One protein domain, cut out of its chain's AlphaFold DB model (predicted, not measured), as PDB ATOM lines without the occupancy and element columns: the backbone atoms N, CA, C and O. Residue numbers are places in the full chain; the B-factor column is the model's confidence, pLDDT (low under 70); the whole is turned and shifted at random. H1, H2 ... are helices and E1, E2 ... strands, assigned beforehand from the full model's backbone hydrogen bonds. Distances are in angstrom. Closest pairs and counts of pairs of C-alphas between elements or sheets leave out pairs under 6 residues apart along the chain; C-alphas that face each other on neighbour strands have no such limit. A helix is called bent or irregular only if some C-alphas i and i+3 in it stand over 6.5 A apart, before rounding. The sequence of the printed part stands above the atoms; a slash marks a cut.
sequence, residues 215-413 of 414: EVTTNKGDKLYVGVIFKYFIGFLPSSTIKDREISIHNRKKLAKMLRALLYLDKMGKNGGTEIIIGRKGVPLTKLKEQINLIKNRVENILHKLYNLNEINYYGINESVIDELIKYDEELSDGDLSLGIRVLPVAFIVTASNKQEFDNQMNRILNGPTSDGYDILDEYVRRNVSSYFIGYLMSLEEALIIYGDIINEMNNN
ATOM      1  N   GLU A 215      62.104 -14.587 188.750       87.69
ATOM      2  CA  GLU A 215      62.440 -14.731 187.332       87.69
ATOM      3  C   GLU A 215      63.936 -15.026 187.161       87.69
ATOM      4  O   GLU A 215      64.801 -14.301 187.650       87.69
ATOM      5  N   VAL A 216      64.250 -16.102 186.444       85.50
ATOM      6  CA  VAL A 216      65.609 -16.623 186.293       85.50
ATOM      7  C   VAL A 216      65.895 -16.855 184.825       85.50
ATOM      8  O   VAL A 216      65.125 -17.510 184.125       85.50
ATOM      9  N   THR A 217      67.039 -16.374 184.350       82.94
ATOM     10  CA  THR A 217      67.524 -16.719 183.011       82.94
ATOM     11  C   THR A 217      68.437 -17.932 183.111       82.94
ATOM     12  O   THR A 217      69.476 -17.892 183.765       82.94
ATOM     13  N   THR A 218      68.049 -19.034 182.477       74.06
ATOM     14  CA  THR A 218      68.855 -20.259 182.446       74.06
ATOM     15  C   THR A 218      70.152 -20.060 181.662       74.06
ATOM     16  O   THR A 218      70.263 -19.183 180.807       74.06
ATOM     17  N   ASN A 219      71.107 -20.978 181.839       69.62
ATOM     18  CA  ASN A 219      72.365 -21.011 181.074       69.62
ATOM     19  C   ASN A 219      72.179 -21.096 179.541       69.62
ATOM     20  O   ASN A 219      73.148 -20.953 178.801       69.62
ATOM     21  N   LYS A 220      70.962 -21.379 179.058       70.06
ATOM     22  CA  LYS A 220      70.616 -21.446 177.630       70.06
ATOM     23  C   LYS A 220      69.934 -20.179 177.106       70.06
ATOM     24  O   LYS A 220      69.661 -20.113 175.914       70.06
ATOM     25  N   GLY A 221      69.689 -19.192 177.970       73.38
ATOM     26  CA  GLY A 221      69.003 -17.943 177.637       73.38
ATOM     27  C   GLY A 221      67.482 -17.982 177.818       73.38
ATOM     28  O   GLY A 221      66.840 -16.949 177.660       73.38
ATOM     29  N   ASP A 222      66.903 -19.132 178.179       81.00
ATOM     30  CA  ASP A 222      65.463 -19.250 178.437       81.00
ATOM     31  C   ASP A 222      65.109 -18.632 179.795       81.00
ATOM     32  O   ASP A 222      65.819 -18.871 180.778       81.00
ATOM     33  N   LYS A 223      64.003 -17.885 179.857       87.00
ATOM     34  CA  LYS A 223      63.433 -17.364 181.105       87.00
ATOM     35  C   LYS A 223      62.586 -18.431 181.797       87.00
ATOM     36  O   LYS A 223      61.813 -19.131 181.144       87.00
ATOM     37  N   LEU A 224      62.726 -18.543 183.114       89.25
ATOM     38  CA  LEU A 224      61.935 -19.416 183.971       89.25
ATOM     39  C   LEU A 224      61.452 -18.654 185.200       89.25
ATOM     40  O   LEU A 224      62.204 -17.900 185.806       89.25
ATOM     41  N   TYR A 225      60.215 -18.924 185.592       91.19
ATOM     42  CA  TYR A 225      59.616 -18.466 186.839       91.19
ATOM     43  C   TYR A 225      59.723 -19.590 187.862       91.19
ATOM     44  O   TYR A 225      59.334 -20.724 187.564       91.19
ATOM     45  N   VAL A 226      60.294 -19.301 189.030       91.75
ATOM     46  CA  VAL A 226      60.622 -20.299 190.054       91.75
ATOM     47  C   VAL A 226      60.104 -19.856 191.416       91.75
ATOM     48  O   VAL A 226      60.285 -18.712 191.821       91.75
ATOM     49  N   GLY A 227      59.501 -20.786 192.151       92.00
ATOM     50  CA  GLY A 227      59.020 -20.556 193.509       92.00
ATOM     51  C   GLY A 227      58.851 -21.863 194.266       92.00
ATOM     52  O   GLY A 227      58.697 -22.932 193.664       92.00
ATOM     53  N   VAL A 228      58.927 -21.790 195.594       94.50
ATOM     54  CA  VAL A 228      58.829 -22.966 196.462       94.50
ATOM     55  C   VAL A 228      57.797 -22.706 197.540       94.50
ATOM     56  O   VAL A 228      57.983 -21.818 198.366       94.50
ATOM     57  N   ILE A 229      56.740 -23.510 197.573       93.69
ATOM     58  CA  ILE A 229      55.709 -23.419 198.608       93.69
ATOM     59  C   ILE A 229      55.724 -24.649 199.507       93.69
ATOM     60  O   ILE A 229      55.879 -25.782 199.036       93.69
ATOM     61  N   PHE A 230      55.578 -24.427 200.808       94.38
ATOM     62  CA  PHE A 230      55.369 -25.472 201.794       94.38
ATOM     63  C   PHE A 230      53.882 -25.615 202.113       94.38
ATOM     64  O   PHE A 230      53.183 -24.638 202.354       94.38
ATOM     65  N   LYS A 231      53.430 -26.867 202.148       93.88
ATOM     66  CA  LYS A 231      52.161 -27.287 202.746       93.88
ATOM     67  C   LYS A 231      52.433 -28.423 203.728       93.88
ATOM     68  O   LYS A 231      53.477 -29.087 203.661       93.88
ATOM     69  N   TYR A 232      51.496 -28.677 204.627       92.62
ATOM     70  CA  TYR A 232      51.717 -29.529 205.787       92.62
ATOM     71  C   TYR A 232      50.660 -30.620 205.898       92.62
ATOM     72  O   TYR A 232      49.492 -30.452 205.558       92.62
ATOM     73  N   PHE A 233      51.103 -31.788 206.347       91.94
ATOM     74  CA  PHE A 233      50.232 -32.874 206.772       91.94
ATOM     75  C   PHE A 233      50.256 -32.887 208.292       91.94
ATOM     76  O   PHE A 233      51.341 -32.927 208.878       91.94
ATOM     77  N   ILE A 234      49.085 -32.879 208.912       88.62
ATOM     78  CA  ILE A 234      48.917 -32.764 210.357       88.62
ATOM     79  C   ILE A 234      48.281 -34.038 210.872       88.62
ATOM     80  O   ILE A 234      47.319 -34.554 210.298       88.62
ATOM     81  N   GLY A 235      48.859 -34.593 211.926       84.31
ATOM     82  CA  GLY A 235      48.361 -35.805 212.543       84.31
ATOM     83  C   GLY A 235      48.457 -35.791 214.047       84.31
ATOM     84  O   GLY A 235      49.354 -35.174 214.603       84.31
ATOM     85  N   PHE A 236      47.569 -36.525 214.700       79.31
ATOM     86  CA  PHE A 236      47.449 -36.541 216.151       79.31
ATOM     87  C   PHE A 236      47.831 -37.917 216.687       79.31
ATOM     88  O   PHE A 236      47.361 -38.953 216.206       79.31
ATOM     89  N   LEU A 237      48.710 -37.938 217.683       75.81
ATOM     90  CA  LEU A 237      49.084 -39.139 218.417       75.81
ATOM     91  C   LEU A 237      48.471 -39.089 219.822       75.81
ATOM     92  O   LEU A 237      48.774 -38.160 220.571       75.81
ATOM     93  N   PRO A 238      47.667 -40.091 220.222       66.06
ATOM     94  CA  PRO A 238      47.198 -40.196 221.598       66.06
ATOM     95  C   PRO A 238      48.374 -40.446 222.554       66.06
ATOM     96  O   PRO A 238      49.282 -41.235 222.272       66.06
ATOM     97  N   SER A 239      48.337 -39.755 223.692       58.12
ATOM     98  CA  SER A 239      49.489 -39.411 224.536       58.12
ATOM     99  C   SER A 239      50.268 -40.527 225.206       58.12
ATOM    100  O   SER A 239      51.341 -40.282 225.761       58.12
ATOM    101  N   SER A 240      49.767 -41.758 225.197       50.19
ATOM    102  CA  SER A 240      50.227 -42.754 226.162       50.19
ATOM    103  C   SER A 240      51.670 -43.226 225.951       50.19
ATOM    104  O   SER A 240      52.180 -43.968 226.783       50.19
ATOM    105  N   THR A 241      52.372 -42.814 224.884       51.72
ATOM    106  CA  THR A 241      53.788 -43.173 224.678       51.72
ATOM    107  C   THR A 241      54.571 -42.201 223.769       51.72
ATOM    108  O   THR A 241      54.862 -42.519 222.621       51.72
ATOM    109  N   ILE A 242      55.088 -41.106 224.349       60.47
ATOM    110  CA  ILE A 242      56.285 -40.333 223.910       60.47
ATOM    111  C   ILE A 242      55.986 -39.042 223.104       60.47
ATOM    112  O   ILE A 242      55.794 -39.075 221.883       60.47
ATOM    113  N   LYS A 243      56.082 -37.884 223.788       63.03
ATOM    114  CA  LYS A 243      55.995 -36.512 223.232       63.03
ATOM    115  C   LYS A 243      56.901 -36.288 222.007       63.03
ATOM    116  O   LYS A 243      56.455 -35.700 221.031       63.03
ATOM    117  N   ASP A 244      58.087 -36.899 221.967       70.19
ATOM    118  CA  ASP A 244      59.061 -36.762 220.866       70.19
ATOM    119  C   ASP A 244      58.937 -37.779 219.720       70.19
ATOM    120  O   ASP A 244      59.786 -37.827 218.823       70.19
ATOM    121  N   ARG A 245      57.930 -38.661 219.746       77.88
ATOM    122  CA  ARG A 245      57.857 -39.799 218.819       77.88
ATOM    123  C   ARG A 245      57.666 -39.375 217.369       77.88
ATOM    124  O   ARG A 245      56.560 -39.062 216.965       77.88
ATOM    125  N   GLU A 246      58.685 -39.498 216.541       86.31
ATOM    126  CA  GLU A 246      58.574 -39.203 215.111       86.31
ATOM    127  C   GLU A 246      57.857 -40.332 214.338       86.31
ATOM    128  O   GLU A 246      58.063 -41.521 214.595       86.31
ATOM    129  N   ILE A 247      57.049 -39.975 213.336       85.25
ATOM    130  CA  ILE A 247      56.374 -40.922 212.437       85.25
ATOM    131  C   ILE A 247      57.213 -41.079 211.173       85.25
ATOM    132  O   ILE A 247      57.308 -40.165 210.361       85.25
ATOM    133  N   SER A 248      57.822 -42.246 210.969       85.19
ATOM    134  CA  SER A 248      58.614 -42.497 209.759       85.19
ATOM    135  C   SER A 248      57.729 -42.630 208.520       85.19
ATOM    136  O   SER A 248      56.854 -43.493 208.465       85.19
ATOM    137  N   ILE A 249      57.999 -41.814 207.496       84.94
ATOM    138  CA  ILE A 249      57.227 -41.820 206.251       84.94
ATOM    139  C   ILE A 249      57.880 -42.759 205.242       84.94
ATOM    140  O   ILE A 249      58.910 -42.457 204.623       84.94
ATOM    141  N   HIS A 250      57.245 -43.909 205.045       79.00
ATOM    142  CA  HIS A 250      57.636 -44.881 204.034       79.00
ATOM    143  C   HIS A 250      57.060 -44.487 202.662       79.00
ATOM    144  O   HIS A 250      56.108 -43.721 202.558       79.00
ATOM    145  N   ASN A 251      57.658 -44.971 201.568       82.62
ATOM    146  CA  ASN A 251      57.137 -44.785 200.202       82.62
ATOM    147  C   ASN A 251      56.883 -43.330 199.742       82.62
ATOM    148  O   ASN A 251      56.069 -43.104 198.846       82.62
ATOM    149  N   ARG A 252      57.648 -42.349 200.245       89.25
ATOM    150  CA  ARG A 252      57.548 -40.914 199.878       89.25
ATOM    151  C   ARG A 252      57.445 -40.640 198.376       89.25
ATOM    152  O   ARG A 252      56.696 -39.769 197.962       89.25
ATOM    153  N   LYS A 253      58.154 -41.412 197.543       89.75
ATOM    154  CA  LYS A 253      58.082 -41.289 196.075       89.75
ATOM    155  C   LYS A 253      56.684 -41.588 195.519       89.75
ATOM    156  O   LYS A 253      56.264 -40.940 194.568       89.75
ATOM    157  N   LYS A 254      55.977 -42.574 196.084       91.25
ATOM    158  CA  LYS A 254      54.603 -42.895 195.679       91.25
ATOM    159  C   LYS A 254      53.632 -41.819 196.154       91.25
ATOM    160  O   LYS A 254      52.811 -41.397 195.354       91.25
ATOM    161  N   LEU A 255      53.785 -41.331 197.390       92.38
ATOM    162  CA  LEU A 255      52.981 -40.213 197.899       92.38
ATOM    163  C   LEU A 255      53.174 -38.955 197.038       92.38
ATOM    164  O   LEU A 255      52.202 -38.391 196.565       92.38
ATOM    165  N   ALA A 256      54.416 -38.594 196.703       94.75
ATOM    166  CA  ALA A 256      54.707 -37.485 195.793       94.75
ATOM    167  C   ALA A 256      54.099 -37.684 194.390       94.75
ATOM    168  O   ALA A 256      53.659 -36.727 193.762       94.75
ATOM    169  N   LYS A 257      54.059 -38.922 193.876       94.25
ATOM    170  CA  LYS A 257      53.383 -39.226 192.605       94.25
ATOM    171  C   LYS A 257      51.862 -39.079 192.722       94.25
ATOM    172  O   LYS A 257      51.248 -38.587 191.784       94.25
ATOM    173  N   MET A 258      51.282 -39.501 193.846       94.19
ATOM    174  CA  MET A 258      49.850 -39.382 194.121       94.19
ATOM    175  C   MET A 258      49.430 -37.916 194.223       94.19
ATOM    176  O   MET A 258      48.547 -37.501 193.487       94.19
ATOM    177  N   LEU A 259      50.120 -37.118 195.046       95.62
ATOM    178  CA  LEU A 259      49.836 -35.686 195.200       95.62
ATOM    179  C   LEU A 259      49.903 -34.956 193.864       95.62
ATOM    180  O   LEU A 259      49.011 -34.195 193.523       95.62
ATOM    181  N   ARG A 260      50.917 -35.265 193.055       95.75
ATOM    182  CA  ARG A 260      51.039 -34.714 191.706       95.75
ATOM    183  C   ARG A 260      49.837 -35.043 190.819       95.75
ATOM    184  O   ARG A 260      49.420 -34.193 190.049       95.75
ATOM    185  N   ALA A 261      49.291 -36.256 190.915       94.06
ATOM    186  CA  ALA A 261      48.123 -36.661 190.137       94.06
ATOM    187  C   ALA A 261      46.831 -35.997 190.640       94.06
ATOM    188  O   ALA A 261      46.086 -35.461 189.829       94.06
ATOM    189  N   LEU A 262      46.597 -35.998 191.956       93.62
ATOM    190  CA  LEU A 262      45.397 -35.421 192.576       93.62
ATOM    191  C   LEU A 262      45.308 -33.902 192.392       93.62
ATOM    192  O   LEU A 262      44.220 -33.366 192.223       93.62
ATOM    193  N   LEU A 263      46.456 -33.225 192.382       94.62
ATOM    194  CA  LEU A 263      46.561 -31.786 192.144       94.62
ATOM    195  C   LEU A 263      46.703 -31.438 190.654       94.62
ATOM    196  O   LEU A 263      46.897 -30.276 190.317       94.62
ATOM    197  N   TYR A 264      46.665 -32.423 189.748       93.06
ATOM    198  CA  TYR A 264      46.876 -32.227 188.309       93.06
ATOM    199  C   TYR A 264      48.167 -31.459 187.973       93.06
ATOM    200  O   TYR A 264      48.184 -30.604 187.093       93.06
ATOM    201  N   LEU A 265      49.263 -31.723 188.677       95.62
ATOM    202  CA  LEU A 265      50.526 -31.010 188.487       95.62
ATOM    203  C   LEU A 265      51.391 -31.676 187.418       95.62
ATOM    204  O   LEU A 265      51.562 -32.900 187.395       95.62
ATOM    205  N   ASP A 266      52.023 -30.862 186.580       92.12
ATOM    206  CA  ASP A 266      52.987 -31.363 185.613       92.12
ATOM    207  C   ASP A 266      54.263 -31.818 186.314       92.12
ATOM    208  O   ASP A 266      54.716 -31.246 187.304       92.12
ATOM    209  N   LYS A 267      54.879 -32.888 185.812       92.50
ATOM    210  CA  LYS A 267      56.175 -33.321 186.329       92.50
ATOM    211  C   LYS A 267      57.258 -32.367 185.849       92.50
ATOM    212  O   LYS A 267      57.415 -32.210 184.644       92.50
ATOM    213  N   MET A 268      58.059 -31.855 186.788       89.69
ATOM    214  CA  MET A 268      59.224 -31.028 186.469       89.69
ATOM    215  C   MET A 268      60.076 -31.656 185.357       89.69
ATOM    216  O   MET A 268      60.575 -32.784 185.470       89.69
ATOM    217  N   GLY A 269      60.208 -30.902 184.270       83.12
ATOM    218  CA  GLY A 269      60.963 -31.246 183.076       83.12
ATOM    219  C   GLY A 269      61.696 -30.027 182.520       83.12
ATOM    220  O   GLY A 269      61.992 -29.080 183.241       83.12
ATOM    221  N   LYS A 270      62.013 -30.053 181.221       71.44
ATOM    222  CA  LYS A 270      62.772 -28.971 180.566       71.44
ATOM    223  C   LYS A 270      61.992 -27.660 180.436       71.44
ATOM    224  O   LYS A 270      62.616 -26.611 180.436       71.44
ATOM    225  N   ASN A 271      60.666 -27.737 180.331       72.62
ATOM    226  CA  ASN A 271      59.795 -26.588 180.062       72.62
ATOM    227  C   ASN A 271      59.058 -26.103 181.321       72.62
ATOM    228  O   ASN A 271      58.088 -25.366 181.213       72.62
ATOM    229  N   GLY A 272      59.481 -26.552 182.505       84.88
ATOM    230  CA  GLY A 272      58.753 -26.332 183.750       84.88
ATOM    231  C   GLY A 272      58.066 -27.590 184.280       84.88
ATOM    232  O   GLY A 272      58.313 -28.710 183.815       84.88
ATOM    233  N   GLY A 273      57.242 -27.393 185.298       92.50
ATOM    234  CA  GLY A 273      56.520 -28.396 186.065       92.50
ATOM    235  C   GLY A 273      56.860 -28.313 187.554       92.50
ATOM    236  O   GLY A 273      57.676 -27.504 187.992       92.50
ATOM    237  N   THR A 274      56.262 -29.206 188.328       96.19
ATOM    238  CA  THR A 274      56.424 -29.263 189.778       96.19
ATOM    239  C   THR A 274      57.209 -30.504 190.203       96.19
ATOM    240  O   THR A 274      56.984 -31.625 189.721       96.19
ATOM    241  N   GLU A 275      58.139 -30.315 191.137       96.44
ATOM    242  CA  GLU A 275      58.768 -31.400 191.888       96.44
ATOM    243  C   GLU A 275      58.385 -31.311 193.366       96.44
ATOM    244  O   GLU A 275      58.378 -30.237 193.955       96.44
ATOM    245  N   ILE A 276      58.048 -32.456 193.964       97.31
ATOM    246  CA  ILE A 276      57.479 -32.523 195.314       97.31
ATOM    247  C   ILE A 276      58.472 -33.220 196.240       97.31
ATOM    248  O   ILE A 276      58.799 -34.396 196.046       97.31
ATOM    249  N   ILE A 277      58.925 -32.513 197.274       96.19
ATOM    250  CA  ILE A 277      59.838 -33.026 198.294       96.19
ATOM    251  C   ILE A 277      59.084 -33.204 199.604       96.19
ATOM    252  O   ILE A 277      58.693 -32.248 200.260       96.19
ATOM    253  N   ILE A 278      58.953 -34.460 200.019       94.44
ATOM    254  CA  ILE A 278      58.286 -34.827 201.268       94.44
ATOM    255  C   ILE A 278      59.332 -35.077 202.357       94.44
ATOM    256  O   ILE A 278      60.323 -35.803 202.130       94.44
ATOM    257  N   GLY A 279      59.088 -34.510 203.541       89.69
ATOM    258  CA  GLY A 279      59.841 -34.774 204.764       89.69
ATOM    259  C   GLY A 279      60.020 -36.272 205.025       89.69
ATOM    260  O   GLY A 279      59.249 -37.118 204.574       89.69
ATOM    261  N   ARG A 280      61.112 -36.651 205.696       87.00
ATOM    262  CA  ARG A 280      61.368 -38.079 205.977       87.00
ATOM    263  C   ARG A 280      60.469 -38.618 207.082       87.00
ATOM    264  O   ARG A 280      60.237 -39.825 207.135       87.00
ATOM    265  N   LYS A 281      60.027 -37.732 207.965       89.88
ATOM    266  CA  LYS A 281      59.299 -38.061 209.173       89.88
ATOM    267  C   LYS A 281      58.234 -36.997 209.418       89.88
ATOM    268  O   LYS A 281      58.487 -35.831 209.125       89.88
ATOM    269  N   GLY A 282      57.087 -37.408 209.946       89.44
ATOM    270  CA  GLY A 282      56.215 -36.517 210.702       89.44
ATOM    271  C   GLY A 282      56.855 -36.270 212.058       89.44
ATOM    272  O   GLY A 282      57.162 -37.229 212.768       89.44
ATOM    273  N   VAL A 283      57.117 -35.016 212.386       90.62
ATOM    274  CA  VAL A 283      57.854 -34.614 213.589       90.62
ATOM    275  C   VAL A 283      56.955 -33.810 214.523       90.62
ATOM    276  O   VAL A 283      55.979 -33.240 214.042       90.62
ATOM    277  N   PRO A 284      57.235 -33.767 215.836       87.88
ATOM    278  CA  PRO A 284      56.592 -32.788 216.711       87.88
ATOM    279  C   PRO A 284      56.866 -31.359 216.225       87.88
ATOM    280  O   PRO A 284      57.873 -31.118 215.547       87.88
ATOM    281  N   LEU A 285      55.988 -30.421 216.586       86.12
ATOM    282  CA  LEU A 285      56.091 -29.009 216.198       86.12
ATOM    283  C   LEU A 285      57.442 -28.391 216.582       86.12
ATOM    284  O   LEU A 285      58.073 -27.731 215.759       86.12
ATOM    285  N   THR A 286      57.964 -28.740 217.759       85.56
ATOM    286  CA  THR A 286      59.287 -28.317 218.252       85.56
ATOM    287  C   THR A 286      60.446 -28.667 217.309       85.56
ATOM    288  O   THR A 286      61.477 -27.997 217.304       85.56
ATOM    289  N   LYS A 287      60.294 -29.695 216.463       90.50
ATOM    290  CA  LYS A 287      61.294 -30.132 215.471       90.50
ATOM    291  C   LYS A 287      60.944 -29.737 214.034       90.50
ATOM    292  O   LYS A 287      61.674 -30.093 213.102       90.50
ATOM    293  N   LEU A 288      59.838 -29.024 213.816       90.94
ATOM    294  CA  LEU A 288      59.374 -28.654 212.481       90.94
ATOM    295  C   LEU A 288      60.379 -27.740 211.769       90.94
ATOM    296  O   LEU A 288      60.731 -28.014 210.619       90.94
ATOM    297  N   LYS A 289      60.916 -26.731 212.473       90.94
ATOM    298  CA  LYS A 289      61.940 -25.804 211.950       90.94
ATOM    299  C   LYS A 289      63.163 -26.561 211.407       90.94
ATOM    300  O   LYS A 289      63.604 -26.324 210.280       90.94
ATOM    301  N   GLU A 290      63.658 -27.551 212.152       91.75
ATOM    302  CA  GLU A 290      64.780 -28.397 211.721       91.75
ATOM    303  C   GLU A 290      64.442 -29.185 210.442       91.75
ATOM    304  O   GLU A 290      65.228 -29.215 209.489       91.75
ATOM    305  N   GLN A 291      63.255 -29.803 210.375       92.44
ATOM    306  CA  GLN A 291      62.842 -30.554 209.184       92.44
ATOM    307  C   GLN A 291      62.649 -29.668 207.954       92.44
ATOM    308  O   GLN A 291      63.022 -30.086 206.853       92.44
ATOM    309  N   ILE A 292      62.100 -28.464 208.123       94.31
ATOM    310  CA  ILE A 292      61.965 -27.482 207.044       94.31
ATOM    311  C   ILE A 292      63.348 -27.145 206.482       94.31
ATOM    312  O   ILE A 292      63.552 -27.259 205.272       94.31
ATOM    313  N   ASN A 293      64.331 -26.856 207.337       93.94
ATOM    314  CA  ASN A 293      65.699 -26.551 206.905       93.94
ATOM    315  C   ASN A 293      66.359 -27.722 206.156       93.94
ATOM    316  O   ASN A 293      67.010 -27.529 205.128       93.94
ATOM    317  N   LEU A 294      66.128 -28.967 206.587       94.44
ATOM    318  CA  LEU A 294      66.595 -30.151 205.853       94.44
ATOM    319  C   LEU A 294      65.965 -30.285 204.457       94.44
ATOM    320  O   LEU A 294      66.586 -30.868 203.561       94.44
ATOM    321  N   ILE A 295      64.732 -29.809 204.270       95.38
ATOM    322  CA  ILE A 295      64.070 -29.766 202.963       95.38
ATOM    323  C   ILE A 295      64.616 -28.602 202.132       95.38
ATOM    324  O   ILE A 295      65.000 -28.860 200.992       95.38
ATOM    325  N   LYS A 296      64.742 -27.390 202.694       94.62
ATOM    326  CA  LYS A 296      65.337 -26.212 202.031       94.62
ATOM    327  C   LYS A 296      66.714 -26.524 201.443       94.62
ATOM    328  O   LYS A 296      66.901 -26.430 200.234       94.62
ATOM    329  N   ASN A 297      67.600 -27.128 202.235       94.31
ATOM    330  CA  ASN A 297      68.915 -27.576 201.763       94.31
ATOM    331  C   ASN A 297      68.830 -28.519 200.546       94.31
ATOM    332  O   ASN A 297      69.702 -28.525 199.677       94.31
ATOM    333  N   ARG A 298      67.805 -29.379 200.456       94.31
ATOM    334  CA  ARG A 298      67.615 -30.250 199.279       94.31
ATOM    335  C   ARG A 298      67.060 -29.493 198.083       94.31
ATOM    336  O   ARG A 298      67.468 -29.804 196.966       94.31
ATOM    337  N   VAL A 299      66.137 -28.568 198.320       94.62
ATOM    338  CA  VAL A 299      65.559 -27.688 197.303       94.62
ATOM    339  C   VAL A 299      66.668 -26.865 196.649       94.62
ATOM    340  O   VAL A 299      66.829 -26.944 195.434       94.62
ATOM    341  N   GLU A 300      67.506 -26.205 197.447       93.56
ATOM    342  CA  GLU A 300      68.682 -25.446 196.997       93.56
ATOM    343  C   GLU A 300      69.617 -26.298 196.153       93.56
ATOM    344  O   GLU A 300      69.957 -25.941 195.030       93.56
ATOM    345  N   ASN A 301      69.959 -27.496 196.630       92.88
ATOM    346  CA  ASN A 301      70.801 -28.417 195.875       92.88
ATOM    347  C   ASN A 301      70.206 -28.811 194.511       92.88
ATOM    348  O   ASN A 301      70.958 -29.076 193.571       92.88
ATOM    349  N   ILE A 302      68.880 -28.919 194.393       91.44
ATOM    350  CA  ILE A 302      68.204 -29.245 193.131       91.44
ATOM    351  C   ILE A 302      68.188 -28.022 192.212       91.44
ATOM    352  O   ILE A 302      68.599 -28.133 191.056       91.44
ATOM    353  N   LEU A 303      67.762 -26.867 192.723       89.94
ATOM    354  CA  LEU A 303      67.637 -25.633 191.949       89.94
ATOM    355  C   LEU A 303      69.000 -25.089 191.504       89.94
ATOM    356  O   LEU A 303      69.151 -24.733 190.337       89.94
ATOM    357  N   HIS A 304      70.028 -25.154 192.351       88.69
ATOM    358  CA  HIS A 304      71.400 -24.831 191.965       88.69
ATOM    359  C   HIS A 304      71.902 -25.762 190.850       88.69
ATOM    360  O   HIS A 304      72.486 -25.310 189.868       88.69
ATOM    361  N   LYS A 305      71.676 -27.079 190.950       87.31
ATOM    362  CA  LYS A 305      72.139 -28.033 189.920       87.31
ATOM    363  C   LYS A 305      71.437 -27.865 188.577       87.31
ATOM    364  O   LYS A 305      72.058 -28.108 187.546       87.31
ATOM    365  N   LEU A 306      70.150 -27.528 188.588       84.88
ATOM    366  CA  LEU A 306      69.351 -27.417 187.368       84.88
ATOM    367  C   LEU A 306      69.452 -26.031 186.723       84.88
ATOM    368  O   LEU A 306      69.495 -25.945 185.497       84.88
ATOM    369  N   TYR A 307      69.509 -24.975 187.537       84.25
ATOM    370  CA  TYR A 307      69.320 -23.593 187.088       84.25
ATOM    371  C   TYR A 307      70.358 -22.605 187.636       84.25
ATOM    372  O   TYR A 307      70.273 -21.428 187.311       84.25
ATOM    373  N   ASN A 308      71.344 -23.057 188.424       83.31
ATOM    374  CA  ASN A 308      72.364 -22.203 189.054       83.31
ATOM    375  C   ASN A 308      71.771 -21.082 189.932       83.31
ATOM    376  O   ASN A 308      72.278 -19.964 189.966       83.31
ATOM    377  N   LEU A 309      70.667 -21.397 190.614       81.88
ATOM    378  CA  LEU A 309      69.976 -20.501 191.536       81.88
ATOM    379  C   LEU A 309      70.608 -20.526 192.927       81.88
ATOM    380  O   LEU A 309      70.751 -21.602 193.509       81.88
ATOM    381  N   ASN A 310      70.914 -19.335 193.446       74.94
ATOM    382  CA  ASN A 310      71.449 -19.128 194.796       74.94
ATOM    383  C   ASN A 310      70.439 -18.464 195.741       74.94
ATOM    384  O   ASN A 310      70.557 -18.614 196.952       74.94
ATOM    385  N   GLU A 311      69.448 -17.764 195.193       76.88
ATOM    386  CA  GLU A 311      68.372 -17.123 195.944       76.88
ATOM    387  C   GLU A 311      67.049 -17.801 195.599       76.88
ATOM    388  O   GLU A 311      66.762 -18.084 194.432       76.88
ATOM    389  N   ILE A 312      66.283 -18.140 196.635       82.75
ATOM    390  CA  ILE A 312      65.050 -18.913 196.525       82.75
ATOM    391  C   ILE A 312      64.035 -18.317 197.484       82.75
ATOM    392  O   ILE A 312      64.283 -18.238 198.688       82.75
ATOM    393  N   ASN A 313      62.868 -17.975 196.950       79.44
ATOM    394  CA  ASN A 313      61.741 -17.570 197.765       79.44
ATOM    395  C   ASN A 313      60.994 -18.809 198.254       79.44
ATOM    396  O   ASN A 313      60.630 -19.697 197.472       79.44
ATOM    397  N   TYR A 314      60.784 -18.847 199.565       85.81
ATOM    398  CA  TYR A 314      60.067 -19.903 200.257       85.81
ATOM    399  C   TYR A 314      58.776 -19.342 200.847       85.81
ATOM    400  O   TYR A 314      58.822 -18.382 201.611       85.81
ATOM    401  N   TYR A 315      57.656 -19.984 200.535       85.44
ATOM    402  CA  TYR A 315      56.317 -19.585 200.969       85.44
ATOM    403  C   TYR A 315      55.679 -20.652 201.855       85.44
ATOM    404  O   TYR A 315      56.081 -21.819 201.809       85.44
ATOM    405  N   GLY A 316      54.685 -20.257 202.653       80.69
ATOM    406  CA  GLY A 316      54.020 -21.147 203.611       80.69
ATOM    407  C   GLY A 316      54.926 -21.554 204.777       80.69
ATOM    408  O   GLY A 316      54.806 -22.657 205.300       80.69
ATOM    409  N   ILE A 317      55.900 -20.718 205.144       85.00
ATOM    410  CA  ILE A 317      56.788 -20.932 206.294       85.00
ATOM    411  C   ILE A 317      56.776 -19.646 207.114       85.00
ATOM    412  O   ILE A 317      57.574 -18.746 206.858       85.00
ATOM    413  N   ASN A 318      55.868 -19.568 208.082       78.25
ATOM    414  CA  ASN A 318      55.776 -18.453 209.011       78.25
ATOM    415  C   ASN A 318      56.330 -18.903 210.375       78.25
ATOM    416  O   ASN A 318      55.823 -19.842 210.987       78.25
ATOM    417  N   GLU A 319      57.434 -18.289 210.811       77.44
ATOM    418  CA  GLU A 319      58.100 -18.646 212.070       77.44
ATOM    419  C   GLU A 319      57.247 -18.293 213.288       77.44
ATOM    420  O   GLU A 319      57.174 -19.118 214.195       77.44
ATOM    421  N   SER A 320      56.553 -17.152 213.264       70.25
ATOM    422  CA  SER A 320      55.641 -16.723 214.327       70.25
ATOM    423  C   SER A 320      54.486 -17.707 214.493       70.25
ATOM    424  O   SER A 320      54.230 -18.152 215.606       70.25
ATOM    425  N   VAL A 321      53.873 -18.152 213.391       72.44
ATOM    426  CA  VAL A 321      52.797 -19.161 213.435       72.44
ATOM    427  C   VAL A 321      53.318 -20.508 213.949       72.44
ATOM    428  O   VAL A 321      52.629 -21.199 214.694       72.44
ATOM    429  N   ILE A 322      54.548 -20.906 213.594       83.19
ATOM    430  CA  ILE A 322      55.159 -22.124 214.154       83.19
ATOM    431  C   ILE A 322      55.357 -21.991 215.668       83.19
ATOM    432  O   ILE A 322      55.113 -22.959 216.386       83.19
ATOM    433  N   ASP A 323      55.819 -20.837 216.144       78.06
ATOM    434  CA  ASP A 323      56.041 -20.596 217.572       78.06
ATOM    435  C   ASP A 323      54.720 -20.569 218.354       78.06
ATOM    436  O   ASP A 323      54.630 -21.167 219.426       78.06
ATOM    437  N   GLU A 324      53.665 -19.997 217.774       72.75
ATOM    438  CA  GLU A 324      52.318 -20.024 218.346       72.75
ATOM    439  C   GLU A 324      51.750 -21.452 218.404       72.75
ATOM    440  O   GLU A 324      51.265 -21.901 219.441       72.75
ATOM    441  N   LEU A 325      51.909 -22.235 217.331       76.00
ATOM    442  CA  LEU A 325      51.537 -23.653 217.316       76.00
ATOM    443  C   LEU A 325      52.274 -24.465 218.394       76.00
ATOM    444  O   LEU A 325      51.680 -25.362 218.991       76.00
ATOM    445  N   ILE A 326      53.561 -24.181 218.638       81.44
ATOM    446  CA  ILE A 326      54.341 -24.834 219.703       81.44
ATOM    447  C   ILE A 326      53.746 -24.509 221.075       81.44
ATOM    448  O   ILE A 326      53.547 -25.429 221.864       81.44
ATOM    449  N   LYS A 327      53.417 -23.239 221.335       75.38
ATOM    450  CA  LYS A 327      52.766 -22.808 222.581       75.38
ATOM    451  C   LYS A 327      51.444 -23.558 222.802       75.38
ATOM    452  O   LYS A 327      51.248 -24.134 223.869       75.38
ATOM    453  N   TYR A 328      50.596 -23.666 221.777       70.81
ATOM    454  CA  TYR A 328      49.346 -24.433 221.863       70.81
ATOM    455  C   TYR A 328      49.558 -25.939 222.129       70.81
ATOM    456  O   TYR A 328      48.821 -26.542 222.908       70.81
ATOM    457  N   ASP A 329      50.568 -26.574 221.519       72.06
ATOM    458  CA  ASP A 329      50.918 -27.992 221.770       72.06
ATOM    459  C   ASP A 329      51.406 -28.222 223.215       72.06
ATOM    460  O   ASP A 329      51.158 -29.282 223.807       72.06
ATOM    461  N   GLU A 330      52.067 -27.226 223.808       73.25
ATOM    462  CA  GLU A 330      52.473 -27.235 225.215       73.25
ATOM    463  C   GLU A 330      51.273 -27.089 226.162       73.25
ATOM    464  O   GLU A 330      51.164 -27.874 227.107       73.25
ATOM    465  N   GLU A 331      50.336 -26.181 225.880       67.25
ATOM    466  CA  GLU A 331      49.098 -25.999 226.659       67.25
ATOM    467  C   GLU A 331      48.217 -27.262 226.652       67.25
ATOM    468  O   GLU A 331      47.745 -27.713 227.697       67.25
ATOM    469  N   LEU A 332      48.077 -27.918 225.494       63.47
ATOM    470  CA  LEU A 332      47.377 -29.206 225.348       63.47
ATOM    471  C   LEU A 332      48.056 -30.364 226.098       63.47
ATOM    472  O   LEU A 332      47.471 -31.437 226.281       63.47
ATOM    473  N   SER A 333      49.310 -30.184 226.506       60.66
ATOM    474  CA  SER A 333      50.115 -31.222 227.138       60.66
ATOM    475  C   SER A 333      50.071 -31.223 228.671       60.66
ATOM    476  O   SER A 333      50.682 -32.123 229.260       60.66
ATOM    477  N   ASP A 334      49.385 -30.262 229.301       54.06
ATOM    478  CA  ASP A 334      49.370 -30.054 230.761       54.06
ATOM    479  C   ASP A 334      48.158 -30.702 231.486       54.06
ATOM    480  O   ASP A 334      47.960 -30.506 232.683       54.06
ATOM    481  N   GLY A 335      47.364 -31.528 230.782       54.00
ATOM    482  CA  GLY A 335      46.198 -32.260 231.319       54.00
ATOM    483  C   GLY A 335      46.273 -33.801 231.241       54.00
ATOM    484  O   GLY A 335      47.242 -34.380 230.745       54.00
ATOM    485  N   ASP A 336      45.209 -34.487 231.691       45.16
ATOM    486  CA  ASP A 336      45.089 -35.967 231.745       45.16
ATOM    487  C   ASP A 336      45.052 -36.664 230.356       45.16
ATOM    488  O   ASP A 336      45.173 -37.889 230.258       45.16
ATOM    489  N   LEU A 337      44.934 -35.901 229.262       52.22
ATOM    490  CA  LEU A 337      44.946 -36.363 227.869       52.22
ATOM    491  C   LEU A 337      45.841 -35.440 227.025       52.22
ATOM    492  O   LEU A 337      45.438 -34.343 226.668       52.22
ATOM    493  N   SER A 338      47.050 -35.893 226.675       57.78
ATOM    494  CA  SER A 338      48.014 -35.115 225.872       57.78
ATOM    495  C   SER A 338      47.950 -35.473 224.376       57.78
ATOM    496  O   SER A 338      48.552 -36.441 223.908       57.78
ATOM    497  N   LEU A 339      47.223 -34.716 223.565       64.19
ATOM    498  CA  LEU A 339      47.264 -34.909 222.110       64.19
ATOM    499  C   LEU A 339      48.616 -34.423 221.569       64.19
ATOM    500  O   LEU A 339      48.884 -33.234 221.565       64.19
ATOM    501  N   GLY A 340      49.484 -35.339 221.125       71.31
ATOM    502  CA  GLY A 340      50.780 -34.966 220.555       71.31
ATOM    503  C   GLY A 340      50.689 -34.797 219.044       71.31
ATOM    504  O   GLY A 340      50.477 -35.791 218.338       71.31
ATOM    505  N   ILE A 341      50.900 -33.589 218.517       79.31
ATOM    506  CA  ILE A 341      50.793 -33.378 217.068       79.31
ATOM    507  C   ILE A 341      52.070 -33.761 216.325       79.31
ATOM    508  O   ILE A 341      53.197 -33.584 216.793       79.31
ATOM    509  N   ARG A 342      51.896 -34.311 215.123       87.38
ATOM    510  CA  ARG A 342      52.939 -34.564 214.140       87.38
ATOM    511  C   ARG A 342      52.665 -33.819 212.862       87.38
ATOM    512  O   ARG A 342      51.654 -34.034 212.204       87.38
ATOM    513  N   VAL A 343      53.655 -33.034 212.475       90.75
ATOM    514  CA  VAL A 343      53.652 -32.274 211.243       90.75
ATOM    515  C   VAL A 343      54.632 -32.903 210.268       90.75
ATOM    516  O   VAL A 343      55.796 -33.164 210.584       90.75
ATOM    517  N   LEU A 344      54.153 -33.184 209.064       93.62
ATOM    518  CA  LEU A 344      54.967 -33.619 207.941       93.62
ATOM    519  C   LEU A 344      54.999 -32.497 206.891       93.62
ATOM    520  O   LEU A 344      54.011 -32.309 206.181       93.62
ATOM    521  N   PRO A 345      56.126 -31.775 206.755       94.81
ATOM    522  CA  PRO A 345      56.267 -30.741 205.738       94.81
ATOM    523  C   PRO A 345      56.430 -31.338 204.333       94.81
ATOM    524  O   PRO A 345      57.163 -32.320 204.120       94.81
ATOM    525  N   VAL A 346      55.776 -30.704 203.363       96.88
ATOM    526  CA  VAL A 346      55.831 -31.019 201.934       96.88
ATOM    527  C   VAL A 346      56.163 -29.747 201.162       96.88
ATOM    528  O   VAL A 346      55.382 -28.805 201.156       96.88
ATOM    529  N   ALA A 347      57.311 -29.733 200.486       97.12
ATOM    530  CA  ALA A 347      57.702 -28.628 199.618       97.12
ATOM    531  C   ALA A 347      57.364 -28.936 198.158       97.12
ATOM    532  O   ALA A 347      57.728 -29.996 197.638       97.12
ATOM    533  N   PHE A 348      56.729 -27.981 197.491       97.44
ATOM    534  CA  PHE A 348      56.458 -27.986 196.063       97.44
ATOM    535  C   PHE A 348      57.386 -26.981 195.393       97.44
ATOM    536  O   PHE A 348      57.273 -25.780 195.610       97.44
ATOM    537  N   ILE A 349      58.322 -27.480 194.590       96.06
ATOM    538  CA  ILE A 349      59.187 -26.657 193.749       96.06
ATOM    539  C   ILE A 349      58.468 -26.476 192.418       96.06
ATOM    540  O   ILE A 349      58.385 -27.435 191.648       96.06
ATOM    541  N   VAL A 350      57.968 -25.276 192.152       95.31
ATOM    542  CA  VAL A 350      57.255 -24.942 190.918       95.31
ATOM    543  C   VAL A 350      58.213 -24.208 189.991       95.31
ATOM    544  O   VAL A 350      58.820 -23.208 190.378       95.31
ATOM    545  N   THR A 351      58.358 -24.707 188.765       93.56
ATOM    546  CA  THR A 351      59.031 -23.980 187.687       93.56
ATOM    547  C   THR A 351      58.119 -23.864 186.477       93.56
ATOM    548  O   THR A 351      57.365 -24.786 186.166       93.56
ATOM    549  N   ALA A 352      58.177 -22.743 185.767       92.94
ATOM    550  CA  ALA A 352      57.366 -22.530 184.574       92.94
ATOM    551  C   ALA A 352      58.069 -21.636 183.556       92.94
ATOM    552  O   ALA A 352      58.923 -20.828 183.917       92.94
ATOM    553  N   SER A 353      57.692 -21.770 182.286       90.19
ATOM    554  CA  SER A 353      58.246 -20.965 181.190       90.19
ATOM    555  C   SER A 353      57.692 -19.536 181.150       90.19
ATOM    556  O   SER A 353      58.316 -18.630 180.603       90.19
ATOM    557  N   ASN A 354      56.517 -19.331 181.743       90.69
ATOM    558  CA  ASN A 354      55.839 -18.047 181.835       90.69
ATOM    559  C   ASN A 354      55.064 -17.932 183.159       90.69
ATOM    560  O   ASN A 354      54.759 -18.943 183.797       90.69
ATOM    561  N   LYS A 355      54.739 -16.695 183.557       88.12
ATOM    562  CA  LYS A 355      54.044 -16.407 184.819       88.12
ATOM    563  C   LYS A 355      52.665 -17.073 184.899       88.12
ATOM    564  O   LYS A 355      52.329 -17.643 185.922       88.12
ATOM    565  N   GLN A 356      51.908 -17.116 183.804       90.19
ATOM    566  CA  GLN A 356      50.577 -17.735 183.799       90.19
ATOM    567  C   GLN A 356      50.624 -19.243 184.111       90.19
ATOM    568  O   GLN A 356      49.795 -19.758 184.859       90.19
ATOM    569  N   GLU A 357      51.592 -19.974 183.556       90.94
ATOM    570  CA  GLU A 357      51.819 -21.390 183.880       90.94
ATOM    571  C   GLU A 357      52.259 -21.598 185.333       90.94
ATOM    572  O   GLU A 357      51.869 -22.593 185.951       90.94
ATOM    573  N   PHE A 358      53.068 -20.678 185.866       92.62
ATOM    574  CA  PHE A 358      53.470 -20.684 187.270       92.62
ATOM    575  C   PHE A 358      52.243 -20.525 188.175       92.62
ATOM    576  O   PHE A 358      51.979 -21.399 189.002       92.62
ATOM    577  N   ASP A 359      51.457 -19.476 187.938       88.81
ATOM    578  CA  ASP A 359      50.263 -19.127 188.708       88.81
ATOM    579  C   ASP A 359      49.237 -20.271 188.687       88.81
ATOM    580  O   ASP A 359      48.690 -20.651 189.719       88.81
ATOM    581  N   ASN A 360      49.034 -20.911 187.530       90.25
ATOM    582  CA  ASN A 360      48.137 -22.063 187.404       90.25
ATOM    583  C   ASN A 360      48.575 -23.271 188.247       90.25
ATOM    584  O   ASN A 360      47.733 -23.941 188.848       90.25
ATOM    585  N   GLN A 361      49.875 -23.588 188.273       93.25
ATOM    586  CA  GLN A 361      50.388 -24.681 189.104       93.25
ATOM    587  C   GLN A 361      50.327 -24.327 190.587       93.25
ATOM    588  O   GLN A 361      49.956 -25.177 191.395       93.25
ATOM    589  N   MET A 362      50.641 -23.080 190.935       90.56
ATOM    590  CA  MET A 362      50.583 -22.602 192.308       90.56
ATOM    591  C   MET A 362      49.151 -22.629 192.847       90.56
ATOM    592  O   MET A 362      48.917 -23.234 193.885       90.56
ATOM    593  N   ASN A 363      48.172 -22.132 192.085       86.50
ATOM    594  CA  ASN A 363      46.748 -22.199 192.432       86.50
ATOM    595  C   ASN A 363      46.270 -23.621 192.733       86.50
ATOM    596  O   ASN A 363      45.508 -23.837 193.670       86.50
ATOM    597  N   ARG A 364      46.718 -24.613 191.956       89.00
ATOM    598  CA  ARG A 364      46.380 -26.020 192.218       89.00
ATOM    599  C   ARG A 364      46.947 -26.503 193.552       89.00
ATOM    600  O   ARG A 364      46.311 -27.311 194.212       89.00
ATOM    601  N   ILE A 365      48.129 -26.030 193.943       91.62
ATOM    602  CA  ILE A 365      48.754 -26.382 195.223       91.62
ATOM    603  C   ILE A 365      48.064 -25.667 196.390       91.62
ATOM    604  O   ILE A 365      47.797 -26.316 197.397       91.62
ATOM    605  N   LEU A 366      47.772 -24.369 196.246       83.88
ATOM    606  CA  LEU A 366      47.117 -23.540 197.266       83.88
ATOM    607  C   LEU A 366      45.707 -24.057 197.580       83.88
ATOM    608  O   LEU A 366      45.383 -24.289 198.737       83.88
ATOM    609  N   ASN A 367      44.909 -24.333 196.541       80.50
ATOM    610  CA  ASN A 367      43.521 -24.785 196.685       80.50
ATOM    611  C   ASN A 367      43.374 -26.255 197.107       80.50
ATOM    612  O   ASN A 367      42.285 -26.669 197.500       80.50
ATOM    613  N   GLY A 368      44.437 -27.055 196.988       85.31
ATOM    614  CA  GLY A 368      44.378 -28.490 197.249       85.31
ATOM    615  C   GLY A 368      43.585 -29.289 196.196       85.31
ATOM    616  O   GLY A 368      43.204 -28.771 195.141       85.31
ATOM    617  N   PRO A 369      43.397 -30.603 196.417       83.31
ATOM    618  CA  PRO A 369      42.634 -31.461 195.515       83.31
ATOM    619  C   PRO A 369      41.121 -31.192 195.587       83.31
ATOM    620  O   PRO A 369      40.614 -30.532 196.486       83.31
ATOM    621  N   THR A 370      40.364 -31.742 194.636       78.62
ATOM    622  CA  THR A 370      38.891 -31.756 194.706       78.62
ATOM    623  C   THR A 370      38.407 -32.600 195.890       78.62
ATOM    624  O   THR A 370      39.168 -33.424 196.390       78.62
ATOM    625  N   SER A 371      37.134 -32.475 196.290       72.00
ATOM    626  CA  SER A 371      36.538 -33.283 197.378       72.00
ATOM    627  C   SER A 371      36.818 -34.787 197.221       72.00
ATOM    628  O   SER A 371      37.457 -35.384 198.079       72.00
ATOM    629  N   ASP A 372      36.487 -35.377 196.066       72.94
ATOM    630  CA  ASP A 372      36.796 -36.788 195.770       72.94
ATOM    631  C   ASP A 372      38.304 -37.095 195.839       72.94
ATOM    632  O   ASP A 372      38.737 -38.199 196.169       72.94
ATOM    633  N   GLY A 373      39.135 -36.110 195.492       84.31
ATOM    634  CA  GLY A 373      40.586 -36.217 195.563       84.31
ATOM    635  C   GLY A 373      41.104 -36.214 197.003       84.31
ATOM    636  O   GLY A 373      42.062 -36.934 197.289       84.31
ATOM    637  N   TYR A 374      40.467 -35.461 197.902       82.06
ATOM    638  CA  TYR A 374      40.727 -35.503 199.341       82.06
ATOM    639  C   TYR A 374      40.369 -36.868 199.933       82.06
ATOM    640  O   TYR A 374      41.190 -37.423 200.660       82.06
ATOM    641  N   ASP A 375      39.240 -37.464 199.548       76.69
ATOM    642  CA  ASP A 375      38.851 -38.807 200.010       76.69
ATOM    643  C   ASP A 375      39.870 -39.876 199.584       76.69
ATOM    644  O   ASP A 375      40.305 -40.714 200.380       76.69
ATOM    645  N   ILE A 376      40.325 -39.819 198.325       87.62
ATOM    646  CA  ILE A 376      41.378 -40.710 197.816       87.62
ATOM    647  C   ILE A 376      42.696 -40.484 198.571       87.62
ATOM    648  O   ILE A 376      43.438 -41.439 198.836       87.62
ATOM    649  N   LEU A 377      43.020 -39.228 198.898       90.00
ATOM    650  CA  LEU A 377      44.222 -38.889 199.651       90.00
ATOM    651  C   LEU A 377      44.162 -39.436 201.081       90.00
ATOM    652  O   LEU A 377      45.128 -40.080 201.495       90.00
ATOM    653  N   ASP A 378      43.047 -39.244 201.789       85.56
ATOM    654  CA  ASP A 378      42.799 -39.778 203.134       85.56
ATOM    655  C   ASP A 378      42.969 -41.302 203.152       85.56
ATOM    656  O   ASP A 378      43.809 -41.843 203.882       85.56
ATOM    657  N   GLU A 379      42.269 -42.006 202.257       86.12
ATOM    658  CA  GLU A 379      42.334 -43.464 202.164       86.12
ATOM    659  C   GLU A 379      43.770 -43.940 201.882       86.12
ATOM    660  O   GLU A 379      44.267 -44.903 202.490       86.12
ATOM    661  N   TYR A 380      44.478 -43.256 200.977       88.75
ATOM    662  CA  TYR A 380      45.858 -43.590 200.651       88.75
ATOM    663  C   TYR A 380      46.797 -43.362 201.840       88.75
ATOM    664  O   TYR A 380      47.641 -44.226 202.115       88.75
ATOM    665  N   VAL A 381      46.676 -42.227 202.532       87.25
ATOM    666  CA  VAL A 381      47.513 -41.855 203.679       87.25
ATOM    667  C   VAL A 381      47.302 -42.835 204.825       87.25
ATOM    668  O   VAL A 381      48.288 -43.409 205.303       87.25
ATOM    669  N   ARG A 382      46.050 -43.141 205.184       84.94
ATOM    670  CA  ARG A 382      45.730 -44.116 206.238       84.94
ATOM    671  C   ARG A 382      46.317 -45.495 205.952       84.94
ATOM    672  O   ARG A 382      46.840 -46.141 206.859       84.94
ATOM    673  N   ARG A 383      46.280 -45.947 204.692       83.25
ATOM    674  CA  ARG A 383      46.788 -47.273 204.295       83.25
ATOM    675  C   ARG A 383      48.303 -47.353 204.139       83.25
ATOM    676  O   ARG A 383      48.881 -48.402 204.409       83.25
ATOM    677  N   ASN A 384      48.945 -46.301 203.633       78.62
ATOM    678  CA  ASN A 384      50.320 -46.388 203.121       78.62
ATOM    679  C   ASN A 384      51.325 -45.479 203.830       78.62
ATOM    680  O   ASN A 384      52.529 -45.643 203.621       78.62
ATOM    681  N   VAL A 385      50.851 -44.507 204.608       80.06
ATOM    682  CA  VAL A 385      51.684 -43.488 205.253       80.06
ATOM    683  C   VAL A 385      51.564 -43.616 206.767       80.06
ATOM    684  O   VAL A 385      52.530 -44.013 207.416       80.06
ATOM    685  N   SER A 386      50.395 -43.302 207.320       79.31
ATOM    686  CA  SER A 386      50.060 -43.458 208.732       79.31
ATOM    687  C   SER A 386      48.578 -43.153 208.945       79.31
ATOM    688  O   SER A 386      48.048 -42.241 208.319       79.31
ATOM    689  N   SER A 387      47.937 -43.861 209.873       77.81
ATOM    690  CA  SER A 387      46.568 -43.577 210.315       77.81
ATOM    691  C   SER A 387      46.450 -42.356 211.233       77.81
ATOM    692  O   SER A 387      45.342 -42.019 211.625       77.81
ATOM    693  N   TYR A 388      47.569 -41.735 211.625       81.00
ATOM    694  CA  TYR A 388      47.556 -40.590 212.539       81.00
ATOM    695  C   TYR A 388      47.363 -39.250 211.827       81.00
ATOM    696  O   TYR A 388      46.932 -38.304 212.471       81.00
ATOM    697  N   PHE A 389      47.682 -39.143 210.530       84.94
ATOM    698  CA  PHE A 389      47.473 -37.905 209.775       84.94
ATOM    699  C   PHE A 389      46.011 -37.758 209.371       84.94
ATOM    700  O   PHE A 389      45.465 -38.669 208.747       84.94
ATOM    701  N   ILE A 390      45.429 -36.602 209.679       77.94
ATOM    702  CA  ILE A 390      44.028 -36.266 209.396       77.94
ATOM    703  C   ILE A 390      43.878 -34.937 208.642       77.94
ATOM    704  O   ILE A 390      42.927 -34.781 207.892       77.94
ATOM    705  N   GLY A 391      44.833 -34.010 208.787       81.81
ATOM    706  CA  GLY A 391      44.913 -32.785 207.990       81.81
ATOM    707  C   GLY A 391      45.900 -32.955 206.837       81.81
ATOM    708  O   GLY A 391      47.017 -33.444 207.047       81.81
ATOM    709  N   TYR A 392      45.518 -32.566 205.621       88.12
ATOM    710  CA  TYR A 392      46.325 -32.778 204.415       88.12
ATOM    711  C   TYR A 392      46.502 -31.496 203.612       88.12
ATOM    712  O   TYR A 392      45.526 -30.830 203.290       88.12
ATOM    713  N   LEU A 393      47.748 -31.224 203.209       88.62
ATOM    714  CA  LEU A 393      48.117 -30.063 202.390       88.62
ATOM    715  C   LEU A 393      47.669 -28.716 202.977       88.62
ATOM    716  O   LEU A 393      47.372 -27.791 202.232       88.62
ATOM    717  N   MET A 394      47.677 -28.608 204.299       83.94
ATOM    718  CA  MET A 394      47.273 -27.398 205.005       83.94
ATOM    719  C   MET A 394      48.374 -26.336 204.983       83.94
ATOM    720  O   MET A 394      49.561 -26.678 204.898       83.94
ATOM    721  N   SER A 395      48.005 -25.062 205.083       84.50
ATOM    722  CA  SER A 395      48.925 -24.005 205.514       84.50
ATOM    723  C   SER A 395      49.191 -24.090 207.029       84.50
ATOM    724  O   SER A 395      48.594 -24.909 207.735       84.50
ATOM    725  N   LEU A 396      50.136 -23.297 207.542       82.62
ATOM    726  CA  LEU A 396      50.380 -23.232 208.992       82.62
ATOM    727  C   LEU A 396      49.260 -22.468 209.704       82.62
ATOM    728  O   LEU A 396      48.899 -22.803 210.822       82.62
ATOM    729  N   GLU A 397      48.685 -21.483 209.034       73.94
ATOM    730  CA  GLU A 397      47.566 -20.677 209.510       73.94
ATOM    731  C   GLU A 397      46.309 -21.549 209.600       73.94
ATOM    732  O   GLU A 397      45.623 -21.569 210.615       73.94
ATOM    733  N   GLU A 398      46.062 -22.379 208.583       73.38
ATOM    734  CA  GLU A 398      45.005 -23.388 208.624       73.38
ATOM    735  C   GLU A 398      45.212 -24.380 209.778       73.38
ATOM    736  O   GLU A 398      44.247 -24.779 210.429       73.38
ATOM    737  N   ALA A 399      46.463 -24.769 210.053       75.25
ATOM    738  CA  ALA A 399      46.794 -25.592 211.212       75.25
ATOM    739  C   ALA A 399      46.400 -24.894 212.518       75.25
ATOM    740  O   ALA A 399      45.742 -25.503 213.354       75.25
ATOM    741  N   LEU A 400      46.782 -23.625 212.671       70.56
ATOM    742  CA  LEU A 400      46.522 -22.814 213.858       70.56
ATOM    743  C   LEU A 400      45.024 -22.735 214.172       70.56
ATOM    744  O   LEU A 400      44.626 -22.920 215.319       70.56
ATOM    745  N   ILE A 401      44.191 -22.559 213.141       67.88
ATOM    746  CA  ILE A 401      42.732 -22.504 213.294       67.88
ATOM    747  C   ILE A 401      42.190 -23.814 213.879       67.88
ATOM    748  O   ILE A 401      41.482 -23.786 214.885       67.88
ATOM    749  N   ILE A 402      42.573 -24.963 213.302       70.75
ATOM    750  CA  ILE A 402      42.135 -26.278 213.804       70.75
ATOM    751  C   ILE A 402      42.565 -26.479 215.263       70.75
ATOM    752  O   ILE A 402      41.832 -27.062 216.060       70.75
ATOM    753  N   TYR A 403      43.755 -26.006 215.631       69.56
ATOM    754  CA  TYR A 403      44.258 -26.118 216.999       69.56
ATOM    755  C   TYR A 403      43.445 -25.301 217.997       69.56
ATOM    756  O   TYR A 403      43.075 -25.832 219.044       69.56
ATOM    757  N   GLY A 404      43.147 -24.043 217.663       66.12
ATOM    758  CA  GLY A 404      42.290 -23.200 218.491       66.12
ATOM    759  C   GLY A 404      40.920 -23.845 218.718       66.12
ATOM    760  O   GLY A 404      40.426 -23.875 219.845       66.12
ATOM    761  N   ASP A 405      40.340 -24.448 217.678       66.19
ATOM    762  CA  ASP A 405      39.052 -25.136 217.779       66.19
ATOM    763  C   ASP A 405      39.117 -26.382 218.686       66.19
ATOM    764  O   ASP A 405      38.262 -26.550 219.558       66.19
ATOM    765  N   ILE A 406      40.169 -27.204 218.584       67.75
ATOM    766  CA  ILE A 406      40.368 -28.367 219.472       67.75
ATOM    767  C   ILE A 406      40.495 -27.939 220.942       67.75
ATOM    768  O   ILE A 406      39.883 -28.558 221.816       67.75
ATOM    769  N   ILE A 407      41.275 -26.894 221.229       65.31
ATOM    770  CA  ILE A 407      41.465 -26.387 222.598       65.31
ATOM    771  C   ILE A 407      40.138 -25.893 223.179       65.31
ATOM    772  O   ILE A 407      39.780 -26.253 224.303       65.31
ATOM    773  N   ASN A 408      39.377 -25.121 222.403       63.62
ATOM    774  CA  ASN A 408      38.064 -24.628 222.812       63.62
ATOM    775  C   ASN A 408      37.089 -25.778 223.115       63.62
ATOM    776  O   ASN A 408      36.389 -25.746 224.128       63.62
ATOM    777  N   GLU A 409      37.068 -26.823 222.286       63.84
ATOM    778  CA  GLU A 409      36.235 -28.007 222.522       63.84
ATOM    779  C   GLU A 409      36.645 -28.801 223.768       63.84
ATOM    780  O   GLU A 409      35.778 -29.312 224.487       63.84
ATOM    781  N   MET A 410      37.947 -28.913 224.045       63.97
ATOM    782  CA  MET A 410      38.443 -29.578 225.252       63.97
ATOM    783  C   MET A 410      38.088 -28.794 226.518       63.97
ATOM    784  O   MET A 410      37.650 -29.394 227.498       63.97
ATOM    785  N   ASN A 411      38.208 -27.466 226.484       59.69
ATOM    786  CA  ASN A 411      37.913 -26.599 227.626       59.69
ATOM    787  C   ASN A 411      36.408 -26.492 227.929       59.69
ATOM    788  O   ASN A 411      36.026 -26.428 229.094       59.69
ATOM    789  N   ASN A 412      35.540 -26.529 226.912       52.91
ATOM    790  CA  ASN A 412      34.082 -26.466 227.096       52.91
ATOM    791  C   ASN A 412      33.457 -27.764 227.645       52.91
ATOM    792  O   ASN A 412      32.296 -27.757 228.054       52.91
ATOM    793  N   ASN A 413      34.204 -28.874 227.660       46.41
ATOM    794  CA  ASN A 413      33.768 -30.167 228.203       46.41
ATOM    795  C   ASN A 413      34.431 -30.521 229.556       46.41
ATOM    796  O   ASN A 413      34.338 -31.677 229.982       46.41
TER     797      ASN A 413
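This is residues 215 to 413 of the 414 residues of an uncharacterized protein of Acidianus infernus (UniProt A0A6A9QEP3). A long, twisted sheet built on two long antiparallel strands, E2 and E4, runs through the core of an elongated body, with helices along both faces: H2 along one, and H4 and H6 along the opposite one. H1 and H5 lie side by side over the edge strands E3 and E5, and H3 folds back from H2 to lie beside H6. The printed part has 199 residues with six named helices and five named strands, which follow one another along the chain as E1, E2, H1, E3, H2, H3, E4, H4, H5, E5 and H6; the class is mixed, helices and strands, and the branched sheet has the antiparallel neighbour pairs E1 and E2, E2 and E4, E2 and E5, and E3 and E4. The whole is compact, with a radius of gyration of the C-alphas of 17.7 A, and spans 62 by 34 by 28 A.

The printed part opens with E1, residues 215 to 217, 7.0 A long, whose first C-alpha is at (62.440, -14.731, 187.332). E2, residues 223 to 237, is the longest strand at 45.5 A, and its last C-alpha is at (49.084, -39.139, 218.417). H1 spans residues 252 to 262, 15.2 A, and E3 residues 272 to 278, 19.5 A. H2, residues 285 to 307, is the longest helix at 32.4 A; it is irregular, with C-alphas 286 and 289 7.3 A apart. H3 is residues 319 to 331, 18.7 A, and E4 residues 340 to 352, 38.6 A. H4, residues 355 to 367, is 17.9 A long, H5, residues 371 to 384, 19.9 A, and E5, residues 389 to 394, 11.5 A. H6, residues 396 to 412, runs 24.6 A to C-alpha 412 at (34.082, -26.466, 227.096).

E1 and E2 form a hairpin, antiparallel at 128 degrees, with N 216 and O 224 2.8 A apart, within hydrogen-bond range. E1 and E5 lie on one side of E2, E4 on the other side. E2 and E4 are antiparallel at 165 degrees, with N 231 and O 346 at 2.9 A; E2 and E5 are antiparallel at 156 degrees, with N 234 and O 391 at 2.8 A. E3 is antiparallel to E4 at 163 degrees, with N 275 and O 349 at 2.9 A. H1 is on the sheet at a height of 8.7 A, over E3 and E4; its closest C-alpha pair with E3 is Ala 256 and Ile 276, 5.7 A. H2 is on the sheet at a height of 8.5 A, over E2 and E4, and runs along the strands, at 13 degrees to E4 on the local plane. H2 and H3 form a helical hairpin; residues 285 to 288 of H2 alone touch H3, closest at the C-alphas of Leu 285 and Ile 326, 5.7 A, at a shallow tilt of 28 degrees, opposite ways. H3 only grazes the sheet, with residues 325 to 330. H4 and H6 lie on the same face, opposite to H2, at heights of 8.1 A and 11.8 A. H5 touches H1 with residues 373 to 377 alone, the C-alphas of Leu 262 and Gly 373 being closest at 5.7 A, at a shallow tilt of 13 degrees, opposite ways. H6 touches H3 at a shallow tilt of 21 degrees, the same way, closest at the C-alphas of Leu 325 and Leu 400, 6.1 A. H4 and H6 are apart. In H1, H3, H4, H5 and H6 every O i to N i+4 pair is within hydrogen-bond range; in H2 16 of 19 are.

The C-alphas farthest apart, of Lys 220 and Asn 413, are 63.2 A from each other. The printed part has no cut. The links from E2 to H1, 14 residues, and from H2 to H3, 11 residues, are long. The mean pLDDT of the printed part is 82.5; 28 residues are under 70: 219, 238 to 243, 331 to 339, 401 and 403 to 413.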